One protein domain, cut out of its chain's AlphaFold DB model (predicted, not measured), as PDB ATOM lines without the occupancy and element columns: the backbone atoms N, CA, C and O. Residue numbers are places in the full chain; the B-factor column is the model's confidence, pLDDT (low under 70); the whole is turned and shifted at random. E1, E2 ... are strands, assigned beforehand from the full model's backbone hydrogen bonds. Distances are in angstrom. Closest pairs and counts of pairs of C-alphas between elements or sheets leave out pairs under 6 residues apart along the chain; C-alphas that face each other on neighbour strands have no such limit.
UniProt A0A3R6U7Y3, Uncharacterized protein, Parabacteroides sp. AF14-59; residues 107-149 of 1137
ATOM      1  N   PHE A 107     101.026 128.895  71.651       80.81
ATOM      2  CA  PHE A 107     101.084 127.595  72.336       80.81
ATOM      3  C   PHE A 107     102.261 127.500  73.328       80.81
ATOM      4  O   PHE A 107     103.207 126.742  73.130       80.81
ATOM      5  N   LEU A 108     102.196 128.249  74.436       78.81
ATOM      6  CA  LEU A 108     103.288 128.397  75.427       78.81
ATOM      7  C   LEU A 108     103.737 127.109  76.159       78.81
ATOM      8  O   LEU A 108     104.667 127.153  76.962       78.81
ATOM      9  N   LYS A 109     103.073 125.970  75.938       83.06
ATOM     10  CA  LYS A 109     103.455 124.648  76.476       83.06
ATOM     11  C   LYS A 109     103.698 123.609  75.372       83.06
ATOM     12  O   LYS A 109     103.736 122.414  75.663       83.06
ATOM     13  N   GLY A 110     103.832 124.058  74.127       85.44
ATOM     14  CA  GLY A 110     103.773 123.193  72.957       85.44
ATOM     15  C   GLY A 110     102.340 122.816  72.565       85.44
ATOM     16  O   GLY A 110     101.361 123.280  73.155       85.44
ATOM     17  N   THR A 111     102.222 121.966  71.550       88.94
ATOM     18  CA  THR A 111     100.963 121.454  70.997       88.94
ATOM     19  C   THR A 111     101.126 120.012  70.495       88.94
ATOM     20  O   THR A 111     102.247 119.528  70.316       88.94
ATOM     21  N   LYS A 112     100.011 119.305  70.289       89.06
ATOM     22  CA  LYS A 112      99.965 117.929  69.772       89.06
ATOM     23  C   LYS A 112      98.966 117.815  68.626       89.06
ATOM     24  O   LYS A 112      97.878 118.380  68.692       89.06
ATOM     25  N   PHE A 113      99.323 117.021  67.625       85.69
ATOM     26  CA  PHE A 113      98.534 116.755  66.429       85.69
ATOM     27  C   PHE A 113      98.214 115.256  66.360       85.69
ATOM     28  O   PHE A 113      99.120 114.426  66.284       85.69
ATOM     29  N   GLY A 114      96.927 114.899  66.408       83.81
ATOM     30  CA  GLY A 114      96.483 113.499  66.442       83.81
ATOM     31  C   GLY A 114      96.895 112.737  67.713       83.81
ATOM     32  O   GLY A 114      97.184 113.325  68.758       83.81
ATOM     33  N   GLU A 115      96.908 111.405  67.627       86.25
ATOM     34  CA  GLU A 115      97.399 110.527  68.696       86.25
ATOM     35  C   GLU A 115      98.936 110.519  68.703       86.25
ATOM     36  O   GLU A 115      99.572 109.711  68.030       86.25
ATOM     37  N   PHE A 116      99.543 111.449  69.449       87.62
ATOM     38  CA  PHE A 116     101.000 111.520  69.535       87.62
ATOM     39  C   PHE A 116     101.606 110.380  70.366       87.62
ATOM     40  O   PHE A 116     101.427 110.336  71.591       87.62
ATOM     41  N   ILE A 117     102.412 109.546  69.706       83.75
ATOM     42  CA  ILE A 117     103.291 108.539  70.313       83.75
ATOM     43  C   ILE A 117     104.734 108.887  69.906       83.75
ATOM     44  O   ILE A 117     104.992 108.959  68.707       83.75
ATOM     45  N   PRO A 118     105.682 109.083  70.842       76.06
ATOM     46  CA  PRO A 118     107.073 109.390  70.499       76.06
ATOM     47  C   PRO A 118     107.833 108.147  70.007       76.06
ATOM     48  O   PRO A 118     107.703 107.064  70.586       76.06
ATOM     49  N   GLY A 119     108.680 108.304  68.989       57.00
ATOM     50  CA  GLY A 119     109.633 107.283  68.544       57.00
ATOM     51  C   GLY A 119     109.984 107.346  67.053       57.00
ATOM     52  O   GLY A 119     109.149 107.072  66.200       57.00
ATOM     53  N   ILE A 120     111.270 107.528  66.736       55.31
ATOM     54  CA  ILE A 120     111.814 107.691  65.365       55.31
ATOM     55  C   ILE A 120     111.404 106.584  64.360       55.31
ATOM     56  O   ILE A 120     111.406 106.827  63.156       55.31
ATOM     57  N   LEU A 121     111.074 105.369  64.821       45.50
ATOM     58  CA  LEU A 121     110.705 104.224  63.964       45.50
ATOM     59  C   LEU A 121     109.292 103.664  64.208       45.50
ATOM     60  O   LEU A 121     108.857 102.782  63.473       45.50
ATOM     61  N   THR A 122     108.606 104.106  65.266       64.12
ATOM     62  CA  THR A 122     107.339 103.505  65.745       64.12
ATOM     63  C   THR A 122     106.367 104.524  66.349       64.12
ATOM     64  O   THR A 122     105.352 104.135  66.929       64.12
ATOM     65  N   GLY A 123     106.703 105.811  66.285       75.00
ATOM     66  CA  GLY A 123     105.870 106.913  66.738       75.00
ATOM     67  C   GLY A 123     104.708 107.194  65.790       75.00
ATOM     68  O   GLY A 123     104.592 106.584  64.726       75.00
ATOM     69  N   LYS A 124     103.831 108.106  66.207       83.06
ATOM     70  CA  LYS A 124     102.619 108.516  65.487       83.06
ATOM     71  C   LYS A 124     102.265 109.971  65.766       83.06
ATOM     72  O   LYS A 124     102.623 110.503  66.818       83.06
ATOM     73  N   GLY A 125     101.494 110.572  64.865       87.31
ATOM     74  CA  GLY A 125     100.949 111.919  64.998       87.31
ATOM     75  C   GLY A 125     102.038 112.989  64.969       87.31
ATOM     76  O   GLY A 125     102.977 112.929  64.175       87.31
ATOM     77  N   GLY A 126     101.915 113.991  65.837       89.44
ATOM     78  CA  GLY A 126     102.954 114.998  66.006       89.44
ATOM     79  C   GLY A 126     102.914 115.730  67.343       89.44
ATOM     80  O   GLY A 126     101.866 115.851  67.980       89.44
ATOM     81  N   MET A 127     104.064 116.255  67.748       89.75
ATOM     82  CA  MET A 127     104.248 117.167  68.873       89.75
ATOM     83  C   MET A 127     105.151 118.318  68.427       89.75
ATOM     84  O   MET A 127     106.142 118.100  67.737       89.75
ATOM     85  N   ILE A 128     104.849 119.528  68.892       91.88
ATOM     86  CA  ILE A 128     105.854 120.581  69.077       91.88
ATOM     87  C   ILE A 128     105.903 120.847  70.580       91.88
ATOM     88  O   ILE A 128     104.848 121.056  71.176       91.88
ATOM     89  N   ASP A 129     107.070 120.783  71.217       87.88
ATOM     90  CA  ASP A 129     107.188 120.972  72.669       87.88
ATOM     91  C   ASP A 129     107.239 122.459  73.091       87.88
ATOM     92  O   ASP A 129     107.152 123.374  72.271       87.88
ATOM     93  N   ALA A 130     107.367 122.715  74.397       88.19
ATOM     94  CA  ALA A 130     107.443 124.070  74.955       88.19
ATOM     95  C   ALA A 130     108.733 124.845  74.593       88.19
ATOM     96  O   ALA A 130     108.827 126.033  74.891       88.19
ATOM     97  N   PHE A 131     109.713 124.187  73.968       80.38
ATOM     98  CA  PHE A 131     110.974 124.767  73.501       80.38
ATOM     99  C   PHE A 131     111.034 124.881  71.966       80.38
ATOM    100  O   PHE A 131     112.010 125.406  71.434       80.38
ATOM    101  N   GLY A 132     109.996 124.421  71.255       75.12
ATOM    102  CA  GLY A 132     109.913 124.431  69.794       75.12
ATOM    103  C   GLY A 132     110.457 123.174  69.106       75.12
ATOM    104  O   GLY A 132     110.531 123.153  67.879       75.12
ATOM    105  N   ASN A 133     110.818 122.118  69.846       79.06
ATOM    106  CA  ASN A 133     111.262 120.858  69.244       79.06
ATOM    107  C   ASN A 133     110.068 120.136  68.608       79.06
ATOM    108  O   ASN A 133     109.090 119.844  69.298       79.06
ATOM    109  N   GLY A 134     110.148 119.843  67.307       83.88
ATOM    110  CA  GLY A 134     109.097 119.158  66.551       83.88
ATOM    111  C   GLY A 134     109.407 117.685  66.275       83.88
ATOM    112  O   GLY A 134     110.436 117.375  65.679       83.88
ATOM    113  N   GLU A 135     108.485 116.791  66.631       84.81
ATOM    114  CA  GLU A 135     108.438 115.393  66.174       84.81
ATOM    115  C   GLU A 135     107.138 115.204  65.376       84.81
ATOM    116  O   GLU A 135     106.062 115.516  65.881       84.81
ATOM    117  N   LEU A 136     107.224 114.754  64.118       83.88
ATOM    118  CA  LEU A 136     106.099 114.694  63.171       83.88
ATOM    119  C   LEU A 136     106.166 113.412  62.327       83.88
ATOM    120  O   LEU A 136     107.211 113.112  61.755       83.88
ATOM    121  N   GLU A 137     105.045 112.699  62.187       79.62
ATOM    122  CA  GLU A 137     104.939 111.476  61.370       79.62
ATOM    123  C   GLU A 137     105.039 111.756  59.855       79.62
ATOM    124  O   GLU A 137     105.572 110.941  59.105       79.62
ATOM    125  N   SER A 138     104.580 112.923  59.384       74.06
ATOM    126  CA  SER A 138     104.832 113.396  58.012       74.06
ATOM    127  C   SER A 138     104.697 114.918  57.878       74.06
ATOM    128  O   SER A 138     104.050 115.574  58.695       74.06
ATOM    129  N   LEU A 139     105.305 115.488  56.831       79.75
ATOM    130  CA  LEU A 139     105.214 116.909  56.486       79.75
ATOM    131  C   LEU A 139     105.291 117.086  54.959       79.75
ATOM    132  O   LEU A 139     106.198 116.558  54.321       79.75
ATOM    133  N   ILE A 140     104.354 117.840  54.372       71.19
ATOM    134  CA  ILE A 140     104.311 118.132  52.928       71.19
ATOM    135  C   ILE A 140     104.479 119.637  52.716       71.19
ATOM    136  O   ILE A 140     103.638 120.430  53.137       71.19
ATOM    137  N   ILE A 141     105.545 120.029  52.018       77.69
ATOM    138  CA  ILE A 141     105.900 121.429  51.762       77.69
ATOM    139  C   ILE A 141     105.746 121.718  50.268       77.69
ATOM    140  O   ILE A 141     106.313 121.024  49.431       77.69
ATOM    141  N   ARG A 142     104.959 122.746  49.924       50.88
ATOM    142  CA  ARG A 142     104.582 123.071  48.531       50.88
ATOM    143  C   ARG A 142     105.471 124.119  47.844       50.88
ATOM    144  O   ARG A 142     105.198 124.465  46.699       50.88
ATOM    145  N   ARG A 143     106.467 124.679  48.544       51.00
ATOM    146  CA  ARG A 143     107.370 125.722  48.018       51.00
ATOM    147  C   ARG A 143     108.830 125.486  48.404       51.00
ATOM    148  O   ARG A 143     109.567 124.953  47.588       51.00
ATOM    149  N   PHE A 144     109.240 125.851  49.616       39.06
ATOM    150  CA  PHE A 144     110.611 125.659  50.097       39.06
ATOM    151  C   PHE A 144     110.648 125.422  51.611       39.06
ATOM    152  O   PHE A 144     109.713 125.782  52.325       39.06
ATOM    153  N   LEU A 145     111.735 124.802  52.072       75.50
ATOM    154  CA  LEU A 145     112.098 124.636  53.477       75.50
ATOM    155  C   LEU A 145     113.486 125.247  53.661       75.50
ATOM    156  O   LEU A 145     114.431 124.802  53.014       75.50
ATOM    157  N   GLU A 146     113.605 126.238  54.537       58.66
ATOM    158  CA  GLU A 146     114.879 126.874  54.866       58.66
ATOM    159  C   GLU A 146     115.276 126.483  56.294       58.66
ATOM    160  O   GLU A 146     114.577 126.806  57.253       58.66
ATOM    161  N   VAL A 147     116.371 125.730  56.427       64.88
ATOM    162  CA  VAL A 147     116.917 125.252  57.707       64.88
ATOM    163  C   VAL A 147     118.449 125.193  57.638       64.88
ATOM    164  O   VAL A 147     118.984 124.950  56.555       64.88
ATOM    165  N   PRO A 148     119.179 125.352  58.761       39.94
ATOM    166  CA  PRO A 148     120.645 125.297  58.752       39.94
ATOM    167  C   PRO A 148     121.237 123.936  58.358       39.94
ATOM    168  O   PRO A 148     122.342 123.884  57.823       39.94
ATOM    169  N   GLU A 149     120.541 122.827  58.639       40.50
ATOM    170  CA  GLU A 149     121.027 121.469  58.369       40.50
ATOM    171  C   GLU A 149     119.864 120.459  58.309       40.50
ATOM    172  O   GLU A 149     118.913 120.558  59.084       40.50
TER     173      GLU A 149
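AT A GLANCE: This is residues 107 to 149 of the 1137 residues of an uncharacterized protein of Parabacteroides sp. AF14-59 (UniProt A0A3R6U7Y3). With little regular structure, this is a small twisted sheet of three strands joined by hairpins, from which a tail, residues 140 to 149, sticks out. The printed part has 43 residues, 15 of them in E1, E2 and E3, all strand with no named helix. The order E1, E2, E3 is antiparallel throughout, a meander, each strand the antiparallel neighbour of the one before. It is loose, radius of gyration of the C-alphas 11.6 A, spanning 27 by 26 by 18 A.

IN THESE COORDINATES: E1, residues 111 to 117, begins at C-alpha (100.963, 121.454, 70.997) and measures 13.1 A. E2, residues 124 to 128, measures 13.0 A. E3, residues 134 to 136, ends at (106.099, 114.694, 63.171).

HOW THE PARTS SIT: Hairpin E1 and E2 stands at 152 degrees, with N 113 and O 126 2.8 A apart. Hairpin E2 and E3 stands at 162 degrees, with N 127 and O 135 2.8 A apart.

THE WHOLE: The printed part has no cut and no long link. Residues 119 to 122, 142 to 144 and 146 to 149 have pLDDT under 70.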